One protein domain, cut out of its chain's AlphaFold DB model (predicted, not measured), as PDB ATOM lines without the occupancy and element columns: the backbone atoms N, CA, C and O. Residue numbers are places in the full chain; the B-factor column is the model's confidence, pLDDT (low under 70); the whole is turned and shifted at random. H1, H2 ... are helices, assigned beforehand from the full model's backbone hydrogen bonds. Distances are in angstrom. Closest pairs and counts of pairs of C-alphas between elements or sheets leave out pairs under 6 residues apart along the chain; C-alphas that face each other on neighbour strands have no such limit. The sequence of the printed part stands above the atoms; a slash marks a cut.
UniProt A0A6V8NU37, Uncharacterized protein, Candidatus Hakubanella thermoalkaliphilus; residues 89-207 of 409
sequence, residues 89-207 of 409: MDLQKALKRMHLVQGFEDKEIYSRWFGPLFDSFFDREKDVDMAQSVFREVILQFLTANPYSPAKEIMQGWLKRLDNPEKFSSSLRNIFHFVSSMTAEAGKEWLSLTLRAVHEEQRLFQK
ATOM      1  N   MET A  89     154.290 161.637 170.777       44.28
ATOM      2  CA  MET A  89     153.419 162.467 169.946       44.28
ATOM      3  C   MET A  89     153.277 161.920 168.521       44.28
ATOM      4  O   MET A  89     154.133 162.099 167.649       44.28
ATOM      5  N   ASP A  90     152.176 161.214 168.281       51.53
ATOM      6  CA  ASP A  90     151.962 160.449 167.051       51.53
ATOM      7  C   ASP A  90     151.858 161.347 165.807       51.53
ATOM      8  O   ASP A  90     152.073 160.883 164.685       51.53
ATOM      9  N   LEU A  91     151.631 162.649 166.000       49.41
ATOM     10  CA  LEU A  91     151.737 163.664 164.958       49.41
ATOM     11  C   LEU A  91     153.152 163.751 164.376       49.41
ATOM     12  O   LEU A  91     153.308 163.822 163.161       49.41
ATOM     13  N   GLN A  92     154.195 163.646 165.203       51.03
ATOM     14  CA  GLN A  92     155.575 163.599 164.717       51.03
ATOM     15  C   GLN A  92     155.798 162.363 163.832       51.03
ATOM     16  O   GLN A  92     156.512 162.437 162.834       51.03
ATOM     17  N   LYS A  93     155.175 161.221 164.157       51.47
ATOM     18  CA  LYS A  93     155.249 160.004 163.328       51.47
ATOM     19  C   LYS A  93     154.476 160.164 162.018       51.47
ATOM     20  O   LYS A  93     154.971 159.729 160.980       51.47
ATOM     21  N   ALA A  94     153.300 160.793 162.051       53.28
ATOM     22  CA  ALA A  94     152.525 161.110 160.851       53.28
ATOM     23  C   ALA A  94     153.295 162.070 159.924       53.28
ATOM     24  O   ALA A  94     153.448 161.785 158.738       53.28
ATOM     25  N   LEU A  95     153.898 163.127 160.474       55.88
ATOM     26  CA  LEU A  95     154.763 164.051 159.733       55.88
ATOM     27  C   LEU A  95     156.022 163.350 159.197       55.88
ATOM     28  O   LEU A  95     156.341 163.476 158.020       55.88
ATOM     29  N   LYS A  96     156.690 162.509 160.002       57.44
ATOM     30  CA  LYS A  96     157.821 161.670 159.551       57.44
ATOM     31  C   LYS A  96     157.460 160.792 158.350       57.44
ATOM     32  O   LYS A  96     158.306 160.585 157.485       57.44
ATOM     33  N   ARG A  97     156.224 160.282 158.275       59.03
ATOM     34  CA  ARG A  97     155.733 159.534 157.103       59.03
ATOM     35  C   ARG A  97     155.542 160.439 155.887       59.03
ATOM     36  O   ARG A  97     155.880 160.024 154.785       59.03
ATOM     37  N   MET A  98     155.066 161.665 156.081       59.03
ATOM     38  CA  MET A  98     154.873 162.643 155.005       59.03
ATOM     39  C   MET A  98     156.176 163.027 154.290       59.03
ATOM     40  O   MET A  98     156.178 163.145 153.065       59.03
ATOM     41  N   HIS A  99     157.303 163.077 155.007       60.59
ATOM     42  CA  HIS A  99     158.635 163.262 154.405       60.59
ATOM     43  C   HIS A  99     159.056 162.131 153.440       60.59
ATOM     44  O   HIS A  99     160.045 162.273 152.726       60.59
ATOM     45  N   LEU A 100     158.345 160.994 153.407       55.72
ATOM     46  CA  LEU A 100     158.639 159.883 152.492       55.72
ATOM     47  C   LEU A 100     157.957 160.025 151.123       55.72
ATOM     48  O   LEU A 100     158.273 159.245 150.226       55.72
ATOM     49  N   VAL A 101     157.009 160.957 150.961       52.28
ATOM     50  CA  VAL A 101     156.116 160.977 149.791       52.28
ATOM     51  C   VAL A 101     156.655 161.822 148.644       52.28
ATOM     52  O   VAL A 101     156.566 161.351 147.514       52.28
ATOM     53  N   GLN A 102     157.225 163.015 148.868       47.31
ATOM     54  CA  GLN A 102     157.673 163.919 147.788       47.31
ATOM     55  C   GLN A 102     158.737 164.932 148.251       47.31
ATOM     56  O   GLN A 102     158.816 165.242 149.436       47.31
ATOM     57  N   GLY A 103     159.525 165.456 147.298       49.00
ATOM     58  CA  GLY A 103     160.603 166.447 147.473       49.00
ATOM     59  C   GLY A 103     160.144 167.862 147.840       49.00
ATOM     60  O   GLY A 103     160.665 168.828 147.295       49.00
ATOM     61  N   PHE A 104     159.159 167.968 148.729       48.00
ATOM     62  CA  PHE A 104     158.813 169.222 149.380       48.00
ATOM     63  C   PHE A 104     159.899 169.576 150.386       48.00
ATOM     64  O   PHE A 104     160.391 168.710 151.117       48.00
ATOM     65  N   GLU A 105     160.257 170.853 150.447       51.97
ATOM     66  CA  GLU A 105     161.105 171.329 151.531       51.97
ATOM     67  C   GLU A 105     160.342 171.216 152.855       51.97
ATOM     68  O   GLU A 105     159.125 171.403 152.906       51.97
ATOM     69  N   ASP A 106     161.054 170.958 153.954       50.28
ATOM     70  CA  ASP A 106     160.448 170.851 155.286       50.28
ATOM     71  C   ASP A 106     159.507 172.031 155.581       50.28
ATOM     72  O   ASP A 106     158.421 171.834 156.119       50.28
ATOM     73  N   LYS A 107     159.868 173.250 155.153       53.12
ATOM     74  CA  LYS A 107     159.045 174.460 155.310       53.12
ATOM     75  C   LYS A 107     157.664 174.334 154.648       53.12
ATOM     76  O   LYS A 107     156.684 174.781 155.237       53.12
ATOM     77  N   GLU A 108     157.569 173.717 153.472       53.41
ATOM     78  CA  GLU A 108     156.296 173.472 152.780       53.41
ATOM     79  C   GLU A 108     155.488 172.362 153.454       53.41
ATOM     80  O   GLU A 108     154.264 172.463 153.537       53.41
ATOM     81  N   ILE A 109     156.159 171.334 153.987       54.72
ATOM     82  CA  ILE A 109     155.508 170.290 154.792       54.72
ATOM     83  C   ILE A 109     154.867 170.913 156.047       54.72
ATOM     84  O   ILE A 109     153.764 170.545 156.446       54.72
ATOM     85  N   TYR A 110     155.509 171.912 156.646       54.72
ATOM     86  CA  TYR A 110     154.952 172.610 157.801       54.72
ATOM     87  C   TYR A 110     153.829 173.583 157.434       54.72
ATOM     88  O   TYR A 110     152.739 173.495 157.998       54.72
ATOM     89  N   SER A 111     154.047 174.485 156.480       54.00
ATOM     90  CA  SER A 111     153.071 175.539 156.174       54.00
ATOM     91  C   SER A 111     151.793 175.007 155.531       54.00
ATOM     92  O   SER A 111     150.703 175.452 155.880       54.00
ATOM     93  N   ARG A 112     151.901 174.029 154.624       56.44
ATOM     94  CA  ARG A 112     150.737 173.499 153.897       56.44
ATOM     95  C   ARG A 112     149.959 172.447 154.670       56.44
ATOM     96  O   ARG A 112     148.807 172.202 154.335       56.44
ATOM     97  N   TRP A 113     150.563 171.824 155.682       58.09
ATOM     98  CA  TRP A 113     149.967 170.643 156.314       58.09
ATOM     99  C   TRP A 113     149.849 170.761 157.821       58.09
ATOM    100  O   TRP A 113     148.808 170.416 158.371       58.09
ATOM    101  N   PHE A 114     150.881 171.258 158.499       59.81
ATOM    102  CA  PHE A 114     150.831 171.418 159.948       59.81
ATOM    103  C   PHE A 114     150.007 172.643 160.362       59.81
ATOM    104  O   PHE A 114     149.239 172.544 161.310       59.81
ATOM    105  N   GLY A 115     150.110 173.765 159.641       58.38
ATOM    106  CA  GLY A 115     149.303 174.970 159.896       58.38
ATOM    107  C   GLY A 115     147.788 174.718 159.819       58.38
ATOM    108  O   GLY A 115     147.097 174.896 160.817       58.38
ATOM    109  N   PRO A 116     147.264 174.190 158.697       58.03
ATOM    110  CA  PRO A 116     145.837 173.879 158.580       58.03
ATOM    111  C   PRO A 116     145.348 172.819 159.578       58.03
ATOM    112  O   PRO A 116     144.226 172.904 160.072       58.03
ATOM    113  N   LEU A 117     146.188 171.829 159.906       56.12
ATOM    114  CA  LEU A 117     145.913 170.843 160.956       56.12
ATOM    115  C   LEU A 117     145.764 171.514 162.326       56.12
ATOM    116  O   LEU A 117     144.818 171.219 163.056       56.12
ATOM    117  N   PHE A 118     146.684 172.414 162.651       57.28
ATOM    118  CA  PHE A 118     146.674 173.193 163.877       57.28
ATOM    119  C   PHE A 118     145.406 174.048 163.985       57.28
ATOM    120  O   PHE A 118     144.726 173.975 165.004       57.28
ATOM    121  N   ASP A 119     145.011 174.758 162.928       54.81
ATOM    122  CA  ASP A 119     143.785 175.568 162.943       54.81
ATOM    123  C   ASP A 119     142.522 174.705 163.075       54.81
ATOM    124  O   ASP A 119     141.626 175.007 163.864       54.81
ATOM    125  N   SER A 120     142.481 173.569 162.372       56.59
ATOM    126  CA  SER A 120     141.335 172.652 162.382       56.59
ATOM    127  C   SER A 120     141.050 172.037 163.757       56.59
ATOM    128  O   SER A 120     139.897 171.781 164.088       56.59
ATOM    129  N   PHE A 121     142.082 171.846 164.586       53.94
ATOM    130  CA  PHE A 121     141.939 171.267 165.923       53.94
ATOM    131  C   PHE A 121     141.227 172.206 166.910       53.94
ATOM    132  O   PHE A 121     140.573 171.732 167.837       53.94
ATOM    133  N   PHE A 122     141.356 173.523 166.725       54.97
ATOM    134  CA  PHE A 122     140.777 174.524 167.628       54.97
ATOM    135  C   PHE A 122     139.465 175.124 167.111       54.97
ATOM    136  O   PHE A 122     138.650 175.563 167.917       54.97
ATOM    137  N   ASP A 123     139.248 175.130 165.794       54.56
ATOM    138  CA  ASP A 123     138.148 175.887 165.180       54.56
ATOM    139  C   ASP A 123     136.918 175.050 164.812       54.56
ATOM    140  O   ASP A 123     135.916 175.607 164.356       54.56
ATOM    141  N   ARG A 124     136.979 173.717 164.930       59.91
ATOM    142  CA  ARG A 124     135.932 172.825 164.409       59.91
ATOM    143  C   ARG A 124     135.548 171.733 165.395       59.91
ATOM    144  O   ARG A 124     136.400 171.082 165.996       59.91
ATOM    145  N   GLU A 125     134.243 171.499 165.507       67.25
ATOM    146  CA  GLU A 125     133.725 170.300 166.158       67.25
ATOM    147  C   GLU A 125     134.056 169.058 165.327       67.25
ATOM    148  O   GLU A 125     134.146 169.105 164.098       67.25
ATOM    149  N   LYS A 126     134.248 167.930 166.014       75.62
ATOM    150  CA  LYS A 126     134.574 166.660 165.366       75.62
ATOM    151  C   LYS A 126     133.362 166.129 164.603       75.62
ATOM    152  O   LYS A 126     132.344 165.813 165.209       75.62
ATOM    153  N   ASP A 127     133.529 165.914 163.306       83.56
ATOM    154  CA  ASP A 127     132.576 165.242 162.431       83.56
ATOM    155  C   ASP A 127     133.093 163.839 162.068       83.56
ATOM    156  O   ASP A 127     133.925 163.635 161.175       83.56
ATOM    157  N   VAL A 128     132.631 162.851 162.837       85.69
ATOM    158  CA  VAL A 128     133.040 161.445 162.697       85.69
ATOM    159  C   VAL A 128     132.475 160.826 161.420       85.69
ATOM    160  O   VAL A 128     133.192 160.085 160.743       85.69
ATOM    161  N   ASP A 129     131.232 161.146 161.064       89.50
ATOM    162  CA  ASP A 129     130.553 160.574 159.899       89.50
ATOM    163  C   ASP A 129     131.211 161.058 158.601       89.50
ATOM    164  O   ASP A 129     131.493 160.263 157.693       89.50
ATOM    165  N   MET A 130     131.557 162.347 158.539       92.81
ATOM    166  CA  MET A 130     132.345 162.906 157.444       92.81
ATOM    167  C   MET A 130     133.707 162.220 157.342       92.81
ATOM    168  O   MET A 130     134.084 161.782 156.250       92.81
ATOM    169  N   ALA A 131     134.423 162.036 158.457       87.94
ATOM    170  CA  ALA A 131     135.719 161.362 158.440       87.94
ATOM    171  C   ALA A 131     135.622 159.914 157.948       87.94
ATOM    172  O   ALA A 131     136.439 159.492 157.128       87.94
ATOM    173  N   GLN A 132     134.616 159.152 158.385       92.50
ATOM    174  CA  GLN A 132     134.381 157.794 157.885       92.50
ATOM    175  C   GLN A 132     134.134 157.780 156.376       92.50
ATOM    176  O   GLN A 132     134.701 156.939 155.670       92.50
ATOM    177  N   SER A 133     133.326 158.721 155.880       94.75
ATOM    178  CA  SER A 133     133.033 158.873 154.453       94.75
ATOM    179  C   SER A 133     134.298 159.190 153.649       94.75
ATOM    180  O   SER A 133     134.625 158.463 152.707       94.75
ATOM    181  N   VAL A 134     135.076 160.189 154.084       94.94
ATOM    182  CA  VAL A 134     136.365 160.563 153.479       94.94
ATOM    183  C   VAL A 134     137.324 159.378 153.463       94.94
ATOM    184  O   VAL A 134     137.914 159.070 152.426       94.94
ATOM    185  N   PHE A 135     137.456 158.662 154.582       94.06
ATOM    186  CA  PHE A 135     138.325 157.492 154.652       94.06
ATOM    187  C   PHE A 135     137.926 156.398 153.676       94.06
ATOM    188  O   PHE A 135     138.776 155.863 152.957       94.06
ATOM    189  N   ARG A 136     136.636 156.062 153.646       95.69
ATOM    190  CA  ARG A 136     136.109 155.026 152.765       95.69
ATOM    191  C   ARG A 136     136.324 155.403 151.303       95.69
ATOM    192  O   ARG A 136     136.860 154.590 150.550       95.69
ATOM    193  N   GLU A 137     135.967 156.624 150.920       97.06
ATOM    194  CA  GLU A 137     136.119 157.134 149.557       97.06
ATOM    195  C   GLU A 137     137.583 157.081 149.099       97.06
ATOM    196  O   GLU A 137     137.900 156.434 148.099       97.06
ATOM    197  N   VAL A 138     138.486 157.714 149.850       96.94
ATOM    198  CA  VAL A 138     139.880 157.907 149.430       96.94
ATOM    199  C   VAL A 138     140.650 156.589 149.423       96.94
ATOM    200  O   VAL A 138     141.435 156.346 148.504       96.94
ATOM    201  N   ILE A 139     140.408 155.691 150.387       95.69
ATOM    202  CA  ILE A 139     141.037 154.364 150.380       95.69
ATOM    203  C   ILE A 139     140.562 153.546 149.175       95.69
ATOM    204  O   ILE A 139     141.388 152.937 148.490       95.69
ATOM    205  N   LEU A 140     139.257 153.523 148.885       96.56
ATOM    206  CA  LEU A 140     138.726 152.771 147.744       96.56
ATOM    207  C   LEU A 140     139.229 153.328 146.407       96.56
ATOM    208  O   LEU A 140     139.620 152.549 145.533       96.56
ATOM    209  N   GLN A 141     139.285 154.654 146.263       97.50
ATOM    210  CA  GLN A 141     139.883 155.304 145.096       97.50
ATOM    211  C   GLN A 141     141.365 154.930 144.956       97.50
ATOM    212  O   GLN A 141     141.800 154.519 143.878       97.50
ATOM    213  N   PHE A 142     142.135 154.989 146.048       96.19
ATOM    214  CA  PHE A 142     143.556 154.648 146.038       96.19
ATOM    215  C   PHE A 142     143.802 153.189 145.640       96.19
ATOM    216  O   PHE A 142     144.671 152.920 144.810       96.19
ATOM    217  N   LEU A 143     143.045 152.246 146.209       95.56
ATOM    218  CA  LEU A 143     143.184 150.816 145.921       95.56
ATOM    219  C   LEU A 143     142.738 150.459 144.500       95.56
ATOM    220  O   LEU A 143     143.351 149.588 143.885       95.56
ATOM    221  N   THR A 144     141.722 151.142 143.968       96.31
ATOM    222  CA  THR A 144     141.307 151.003 142.564       96.31
ATOM    223  C   THR A 144     142.405 151.494 141.620       96.31
ATOM    224  O   THR A 144     142.731 150.811 140.653       96.31
ATOM    225  N   ALA A 145     143.027 152.639 141.923       95.75
ATOM    226  CA  ALA A 145     144.139 153.174 141.138       95.75
ATOM    227  C   ALA A 145     145.441 152.360 141.292       95.75
ATOM    228  O   ALA A 145     146.276 152.358 140.392       95.75
ATOM    229  N   ASN A 146     145.622 151.657 142.418       93.38
ATOM    230  CA  ASN A 146     146.836 150.904 142.754       93.38
ATOM    231  C   ASN A 146     146.506 149.455 143.169       93.38
ATOM    232  O   ASN A 146     146.738 149.075 144.326       93.38
ATOM    233  N   PRO A 147     146.005 148.608 142.248       92.69
ATOM    234  CA  PRO A 147     145.485 147.277 142.581       92.69
ATOM    235  C   PRO A 147     146.529 146.323 143.186       92.69
ATOM    236  O   PRO A 147     146.164 145.405 143.931       92.69
ATOM    237  N   TYR A 148     147.816 146.570 142.909       93.25
ATOM    238  CA  TYR A 148     148.973 145.799 143.384       93.25
ATOM    239  C   TYR A 148     149.760 146.495 144.508       93.25
ATOM    240  O   TYR A 148     150.919 146.169 144.754       93.25
ATOM    241  N   SER A 149     149.162 147.479 145.187       92.06
ATOM    242  CA  SER A 149     149.805 148.168 146.309       92.06
ATOM    243  C   SER A 149     150.255 147.173 147.397       92.06
ATOM    244  O   SER A 149     149.411 146.433 147.910       92.06
ATOM    245  N   PRO A 150     151.527 147.191 147.847       88.75
ATOM    246  CA  PRO A 150     151.979 146.358 148.966       88.75
ATOM    247  C   PRO A 150     151.325 146.758 150.300       88.75
ATOM    248  O   PRO A 150     151.402 146.017 151.272       88.75
ATOM    249  N   ALA A 151     150.649 147.910 150.356       88.94
ATOM    250  CA  ALA A 151     149.869 148.351 151.510       88.94
ATOM    251  C   ALA A 151     148.390 147.921 151.467       88.94
ATOM    252  O   ALA A 151     147.624 148.294 152.355       88.94
ATOM    253  N   LYS A 152     147.967 147.149 150.454       92.69
ATOM    254  CA  LYS A 152     146.558 146.784 150.236       92.69
ATOM    255  C   LYS A 152     145.908 146.135 151.455       92.69
ATOM    256  O   LYS A 152     144.847 146.584 151.874       92.69
ATOM    257  N   GLU A 153     146.543 145.125 152.044       89.81
ATOM    258  CA  GLU A 153     145.994 144.419 153.211       89.81
ATOM    259  C   GLU A 153     145.837 145.344 154.422       89.81
ATOM    260  O   GLU A 153     144.827 145.289 155.124       89.81
ATOM    261  N   ILE A 154     146.808 146.239 154.632       87.12
ATOM    262  CA  ILE A 154     146.780 147.236 155.704       87.12
ATOM    263  C   ILE A 154     145.580 148.169 155.507       87.12
ATOM    264  O   ILE A 154     144.762 148.318 156.412       87.12
ATOM    265  N   MET A 155     145.429 148.733 154.307       90.75
ATOM    266  CA  MET A 155     144.346 149.662 153.967       90.75
ATOM    267  C   MET A 155     142.963 148.992 154.014       90.75
ATOM    268  O   MET A 155     142.004 149.576 154.514       90.75
ATOM    269  N   GLN A 156     142.848 147.739 153.568       91.00
ATOM    270  CA  GLN A 156     141.621 146.951 153.725       91.00
ATOM    271  C   GLN A 156     141.310 146.667 155.200       91.00
ATOM    272  O   GLN A 156     140.149 146.686 155.605       91.00
ATOM    273  N   GLY A 157     142.337 146.431 156.019       88.19
ATOM    274  CA  GLY A 157     142.205 146.329 157.469       88.19
ATOM    275  C   GLY A 157     141.679 147.617 158.105       88.19
ATOM    276  O   GLY A 157     140.906 147.544 159.060       88.19
ATOM    277  N   TRP A 158     142.046 148.781 157.561       89.25
ATOM    278  CA  TRP A 158     141.529 150.076 158.006       89.25
ATOM    279  C   TRP A 158     140.057 150.239 157.646       89.25
ATOM    280  O   TRP A 158     139.265 150.546 158.530       89.25
ATOM    281  N   LEU A 159     139.666 149.920 156.405       90.38
ATOM    282  CA  LEU A 159     138.259 149.948 155.983       90.38
ATOM    283  C   LEU A 159     137.355 149.121 156.910       90.38
ATOM    284  O   LEU A 159     136.288 149.582 157.296       90.38
ATOM    285  N   LYS A 160     137.810 147.928 157.318       88.62
ATOM    286  CA  LYS A 160     137.069 147.029 158.225       88.62
ATOM    287  C   LYS A 160     136.889 147.572 159.646       88.62
ATOM    288  O   LYS A 160     136.094 147.026 160.401       88.62
ATOM    289  N   ARG A 161     137.674 148.573 160.042       85.00
ATOM    290  CA  ARG A 161     137.682 149.144 161.395       85.00
ATOM    291  C   ARG A 161     137.149 150.580 161.429       85.00
ATOM    292  O   ARG A 161     137.146 151.173 162.498       85.00
ATOM    293  N   LEU A 162     136.681 151.123 160.302       86.81
ATOM    294  CA  LEU A 162     136.173 152.499 160.226       86.81
ATOM    295  C   LEU A 162     135.001 152.768 161.168       86.81
ATOM    296  O   LEU A 162     134.915 153.854 161.734       86.81
ATOM    297  N   ASP A 163     134.155 151.765 161.387       81.69
ATOM    298  CA  ASP A 163     132.991 151.884 162.267       81.69
ATOM    299  C   ASP A 163     133.384 151.869 163.760       81.69
ATOM    300  O   ASP A 163     132.557 152.109 164.634       81.69
ATOM    301  N   ASN A 164     134.655 151.586 164.079       81.31
ATOM    302  CA  ASN A 164     135.200 151.685 165.431       81.31
ATOM    303  C   ASN A 164     136.647 152.227 165.403       81.31
ATOM    304  O   ASN A 164     137.604 151.453 165.553       81.31
ATOM    305  N   PRO A 165     136.815 153.552 165.221       70.69
ATOM    306  CA  PRO A 165     138.121 154.191 165.050       70.69
ATOM    307  C   PRO A 165     139.070 154.002 166.239       70.69
ATOM    308  O   PRO A 165     140.287 153.976 166.066       70.69
ATOM    309  N   GLU A 166     138.534 153.785 167.441       72.12
ATOM    310  CA  GLU A 166     139.324 153.519 168.650       72.12
ATOM    311  C   GLU A 166     140.102 152.198 168.581       72.12
ATOM    312  O   GLU A 166     141.113 152.024 169.258       72.12
ATOM    313  N   LYS A 167     139.680 151.264 167.717       74.25
ATOM    314  CA  LYS A 167     140.389 149.999 167.460       74.25
ATOM    315  C   LYS A 167     141.499 150.126 166.412       74.25
ATOM    316  O   LYS A 167     142.105 149.115 166.020       74.25
ATOM    317  N   PHE A 168     141.759 151.326 165.898       67.88
ATOM    318  CA  PHE A 168     142.924 151.579 165.061       67.88
ATOM    319  C   PHE A 168     144.222 151.528 165.878       67.88
ATOM    320  O   PHE A 168     144.242 151.739 167.085       67.88
ATOM    321  N   SER A 169     145.348 151.263 165.204       64.25
ATOM    322  CA  SER A 169     146.663 151.525 165.805       64.25
ATOM    323  C   SER A 169     146.788 153.012 166.144       64.25
ATOM    324  O   SER A 169     146.290 153.821 165.357       64.25
ATOM    325  N   SER A 170     147.521 153.368 167.203       57.03
ATOM    326  CA  SER A 170     147.631 154.746 167.721       57.03
ATOM    327  C   SER A 170     147.808 155.809 166.619       57.03
ATOM    328  O   SER A 170     146.998 156.725 166.499       57.03
ATOM    329  N   SER A 171     148.761 155.602 165.700       61.81
ATOM    330  CA  SER A 171     149.016 156.535 164.590       61.81
ATOM    331  C   SER A 171     147.820 156.752 163.650       61.81
ATOM    332  O   SER A 171     147.581 157.873 163.221       61.81
ATOM    333  N   LEU A 172     147.053 155.704 163.338       69.12
ATOM    334  CA  LEU A 172     145.905 155.781 162.428       69.12
ATOM    335  C   LEU A 172     144.656 156.325 163.121       69.12
ATOM    336  O   LEU A 172     143.912 157.078 162.502       69.12
ATOM    337  N   ARG A 173     144.452 155.983 164.399       68.88
ATOM    338  CA  ARG A 173     143.417 156.601 165.233       68.88
ATOM    339  C   ARG A 173     143.552 158.121 165.205       68.88
ATOM    340  O   ARG A 173     142.585 158.832 164.969       68.88
ATOM    341  N   ASN A 174     144.779 158.609 165.343       66.31
ATOM    342  CA  ASN A 174     145.048 160.040 165.318       66.31
ATOM    343  C   ASN A 174     144.822 160.646 163.932       66.31
ATOM    344  O   ASN A 174     144.149 161.664 163.837       66.31
ATOM    345  N   ILE A 175     145.281 159.989 162.858       72.25
ATOM    346  CA  ILE A 175     144.958 160.393 161.475       72.25
ATOM    347  C   ILE A 175     143.438 160.535 161.296       72.25
ATOM    348  O   ILE A 175     142.978 161.518 160.725       72.25
ATOM    349  N   PHE A 176     142.660 159.592 161.824       77.88
ATOM    350  CA  PHE A 176     141.205 159.642 161.767       77.88
ATOM    351  C   PHE A 176     140.623 160.837 162.535       77.88
ATOM    352  O   PHE A 176     139.833 161.589 161.967       77.88
ATOM    353  N   HIS A 177     141.047 161.066 163.782       71.94
ATOM    354  CA  HIS A 177     140.596 162.225 164.565       71.94
ATOM    355  C   HIS A 177     140.995 163.571 163.945       71.94
ATOM    356  O   HIS A 177     140.280 164.566 164.091       71.94
ATOM    357  N   PHE A 178     142.132 163.619 163.251       72.69
ATOM    358  CA  PHE A 178     142.538 164.813 162.520       72.69
ATOM    359  C   PHE A 178     141.593 165.084 161.362       72.69
ATOM    360  O   PHE A 178     141.042 166.176 161.280       72.69
ATOM    361  N   VAL A 179     141.321 164.076 160.533       79.69
ATOM    362  CA  VAL A 179     140.354 164.214 159.439       79.69
ATOM    363  C   VAL A 179     138.971 164.594 159.970       79.69
ATOM    364  O   VAL A 179     138.334 165.447 159.366       79.69
ATOM    365  N   SER A 180     138.530 164.066 161.121       80.75
ATOM    366  CA  SER A 180     137.235 164.452 161.710       80.75
ATOM    367  C   SER A 180     137.158 165.908 162.147       80.75
ATOM    368  O   SER A 180     136.066 166.414 162.340       80.75
ATOM    369  N   SER A 181     138.289 166.589 162.315       72.06
ATOM    370  CA  SER A 181     138.313 168.000 162.720       72.06
ATOM    371  C   SER A 181     138.526 168.943 161.523       72.06
ATOM    372  O   SER A 181     138.607 170.149 161.700       72.06
ATOM    373  N   MET A 182     138.617 168.428 160.289       75.81
ATOM    374  CA  MET A 182     138.928 169.193 159.067       75.81
ATOM    375  C   MET A 182     137.707 169.401 158.152       75.81
ATOM    376  O   MET A 182     136.634 168.855 158.383       75.81
ATOM    377  N   THR A 183     137.855 170.191 157.075       82.06
ATOM    378  CA  THR A 183     136.923 170.093 155.931       82.06
ATOM    379  C   THR A 183     137.080 168.740 155.240       82.06
ATOM    380  O   THR A 183     138.154 168.135 155.279       82.06
ATOM    381  N   ALA A 184     136.041 168.298 154.527       87.50
ATOM    382  CA  ALA A 184     136.112 167.084 153.722       87.50
ATOM    383  C   ALA A 184     137.229 167.161 152.667       87.50
ATOM    384  O   ALA A 184     137.961 166.195 152.473       87.50
ATOM    385  N   GLU A 185     137.410 168.311 152.016       85.94
ATOM    386  CA  GLU A 185     138.439 168.526 150.995       85.94
ATOM    387  C   GLU A 185     139.854 168.398 151.577       85.94
ATOM    388  O   GLU A 185     140.669 167.647 151.037       85.94
ATOM    389  N   ALA A 186     140.127 169.059 152.708       77.12
ATOM    390  CA  ALA A 186     141.425 168.978 153.378       77.12
ATOM    391  C   ALA A 186     141.681 167.564 153.922       77.12
ATOM    392  O   ALA A 186     142.776 167.019 153.770       77.12
ATOM    393  N   GLY A 187     140.648 166.925 154.481       82.56
ATOM    394  CA  GLY A 187     140.703 165.536 154.923       82.56
ATOM    395  C   GLY A 187     141.046 164.569 153.786       82.56
ATOM    396  O   GLY A 187     141.891 163.687 153.958       82.56
ATOM    397  N   LYS A 188     140.444 164.756 152.601       90.00
ATOM    398  CA  LYS A 188     140.735 163.950 151.403       90.00
ATOM    399  C   LYS A 188     142.178 164.108 150.948       90.00
ATOM    400  O   LYS A 188     142.841 163.110 150.659       90.00
ATOM    401  N   GLU A 189     142.667 165.342 150.892       82.81
ATOM    402  CA  GLU A 189     144.040 165.643 150.491       82.81
ATOM    403  C   GLU A 189     145.051 165.002 151.454       82.81
ATOM    404  O   GLU A 189     145.944 164.255 151.033       82.81
ATOM    405  N   TRP A 190     144.851 165.206 152.757       76.38
ATOM    406  CA  TRP A 190     145.745 164.707 153.798       76.38
ATOM    407  C   TRP A 190     145.762 163.178 153.869       76.38
ATOM    408  O   TRP A 190     146.824 162.545 153.963       76.38
ATOM    409  N   LEU A 191     144.590 162.551 153.751       86.31
ATOM    410  CA  LEU A 191     144.500 161.100 153.719       86.31
ATOM    411  C   LEU A 191     145.126 160.523 152.446       86.31
ATOM    412  O   LEU A 191     145.867 159.545 152.534       86.31
ATOM    413  N   SER A 192     144.900 161.125 151.276       88.25
ATOM    414  CA  SER A 192     145.498 160.678 150.009       88.25
ATOM    415  C   SER A 192     147.025 160.620 150.098       88.25
ATOM    416  O   SER A 192     147.653 159.629 149.710       88.25
ATOM    417  N   LEU A 193     147.634 161.641 150.695       77.88
ATOM    418  CA  LEU A 193     149.072 161.677 150.932       77.88
ATOM    419  C   LEU A 193     149.535 160.643 151.952       77.88
ATOM    420  O   LEU A 193     150.530 159.954 151.720       77.88
ATOM    421  N   THR A 194     148.787 160.476 153.037       80.69
ATOM    422  CA  THR A 194     149.051 159.429 154.027       80.69
ATOM    423  C   THR A 194     149.046 158.042 153.378       80.69
ATOM    424  O   THR A 194     149.940 157.235 153.637       80.69
ATOM    425  N   LEU A 195     148.088 157.757 152.488       86.69
ATOM    426  CA  LEU A 195     148.029 156.485 151.766       86.69
ATOM    427  C   LEU A 195     149.226 156.297 150.832       86.69
ATOM    428  O   LEU A 195     149.788 155.200 150.790       86.69
ATOM    429  N   ARG A 196     149.674 157.356 150.144       85.19
ATOM    430  CA  ARG A 196     150.918 157.330 149.352       85.19
ATOM    431  C   ARG A 196     152.142 157.060 150.231       85.19
ATOM    432  O   ARG A 196     152.973 156.235 149.858       85.19
ATOM    433  N   ALA A 197     152.229 157.678 151.411       79.12
ATOM    434  CA  ALA A 197     153.320 157.458 152.368       79.12
ATOM    435  C   ALA A 197     153.383 156.008 152.827       79.12
ATOM    436  O   ALA A 197     154.445 155.391 152.833       79.12
ATOM    437  N   VAL A 198     152.227 155.456 153.186       82.88
ATOM    438  CA  VAL A 198     152.102 154.079 153.661       82.88
ATOM    439  C   VAL A 198     152.419 153.103 152.535       82.88
ATOM    440  O   VAL A 198     153.135 152.130 152.762       82.88
ATOM    441  N   HIS A 199     151.942 153.368 151.318       86.88
ATOM    442  CA  HIS A 199     152.308 152.594 150.135       86.88
ATOM    443  C   HIS A 199     153.825 152.562 149.942       86.88
ATOM    444  O   HIS A 199     154.399 151.483 149.795       86.88
ATOM    445  N   GLU A 200     154.478 153.721 149.995       83.69
ATOM    446  CA  GLU A 200     155.911 153.822 149.744       83.69
ATOM    447  C   GLU A 200     156.753 153.222 150.874       83.69
ATOM    448  O   GLU A 200     157.722 152.502 150.625       83.69
ATOM    449  N   GLU A 201     156.325 153.408 152.125       83.00
ATOM    450  CA  GLU A 201     156.889 152.725 153.288       83.00
ATOM    451  C   GLU A 201     156.818 151.201 153.122       83.00
ATOM    452  O   GLU A 201     157.827 150.519 153.312       83.00
ATOM    453  N   GLN A 202     155.663 150.664 152.714       85.88
ATOM    454  CA  GLN A 202     155.505 149.228 152.476       85.88
ATOM    455  C   GLN A 202     156.321 148.747 151.277       85.88
ATOM    456  O   GLN A 202     156.924 147.679 151.344       85.88
ATOM    457  N   ARG A 203     156.421 149.532 150.201       90.12
ATOM    458  CA  ARG A 203     157.256 149.203 149.038       90.12
ATOM    459  C   ARG A 203     158.733 149.099 149.421       90.12
ATOM    460  O   ARG A 203     159.402 148.135 149.043       90.12
ATOM    461  N   LEU A 204     159.243 150.062 150.195       85.69
ATOM    462  CA  LEU A 204     160.604 150.025 150.735       85.69
ATOM    463  C   LEU A 204     160.794 148.843 151.688       85.69
ATOM    464  O   LEU A 204     161.834 148.191 151.641       85.69
ATOM    465  N   PHE A 205     159.796 148.536 152.514       88.00
ATOM    466  CA  PHE A 205     159.841 147.395 153.422       88.00
ATOM    467  C   PHE A 205     159.903 146.052 152.679       88.00
ATOM    468  O   PHE A 205     160.759 145.234 153.007       88.00
ATOM    469  N   GLN A 206     159.099 145.842 151.629       90.00
ATOM    470  CA  GLN A 206     159.195 144.627 150.808       90.00
ATOM    471  C   GLN A 206     160.570 144.526 150.139       90.00
ATOM    472  O   GLN A 206     161.269 143.541 150.328       90.00
ATOM    473  N   LYS A 207     161.062 145.597 149.500       91.38
ATOM    474  CA  LYS A 207     162.433 145.614 148.948       91.38
ATOM    475  C   LYS A 207     163.509 145.269 149.982       91.38
ATOM    476  O   LYS A 207     164.521 144.660 149.643       91.38
TER     477      LYS A 207
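What this domain is: This is residues 89 to 207 of the 409 residues of an uncharacterized protein of Candidatus Hakubanella thermoalkaliphilus (UniProt A0A6V8NU37). What does the model show at first sight? Three helices pack on one another as a core: H5 and the long H6 make a hairpin, and H3 crosses both. H1 packs across H5 and H6 on the side away from H3, H4 folds back on H3, and H2 lies at the margin on the side away from H4. What is it built of, and how large is it? The printed part has 119 residues with six named helices, H1 to H6 in order along the chain, and no named strand; the class is all helix. It is compact, with a radius of gyration of the C-alphas of 13.7 A and spans of 41 by 35 by 25 A.

How they stand to each other: What does the first helix touch? H1, residues 90 to 98, touches H5, residues 170 to 180, about perpendicular at 84 degrees; the closest C-alphas, of Asp 90 and Ser 171, are 5.5 A apart. H1 also touches H6, residues 184 to 207, with residues 193 to 201 of H6 alone; the closest C-alphas are those of Arg 97 and Ala 197, 5.7 A. Where is the second helix? H2, residues 106 to 123, only just touches H5, with 3 pairs of C-alphas within 8 A, the closest those of Leu 117 and Phe 178, 7.1 A. How do the next two sit? H3, residues 128 to 145, touches H6 at a steep tilt of 47 degrees, the same way, closest at the C-alphas of Val 134 and Lys 188, 5.9 A. H3 and H4, residues 152 to 159, form a helical hairpin at 21 degrees, closest at the C-alphas of Arg 136 and Leu 159, 6.4 A. H3 touches H5 with residues 128 to 135 alone, closest at the C-alphas of Ala 131 and Ser 180, 4.7 A. What of the last two, and the backbones? H5, the hub, forms a helical hairpin with H6 at a shallow tilt of 24 degrees, closest at the C-alphas of Val 179 and Gly 187, 4.7 A. Every O i to N i+4 pair is within hydrogen-bond range in H1, H3, H4, H5 and H6, and 10 of 14 are in H2.

Where its parts are: Where do the helices begin and end? C-alpha 90, first of H1, is at (151.962, 160.449, 167.051), and C-alpha 207, last of H6, is at (162.433, 145.614, 148.948). How long are they? From first to last C-alpha H2 measures 24.9 A, H3 25.6 A and H6 34.3 A; H1, H4 and H5 measure 12.6 A, 10.6 A and 15.4 A.

The domain as a whole: How far does it reach? The two C-alphas farthest apart, of Asp 123 and Lys 207, are 42.1 A apart. Is it unbroken and sure? The printed part has no cut, and no link is long. The mean pLDDT of the printed part is 75.3; residues 89 to 125 and 168 to 174 are under 70.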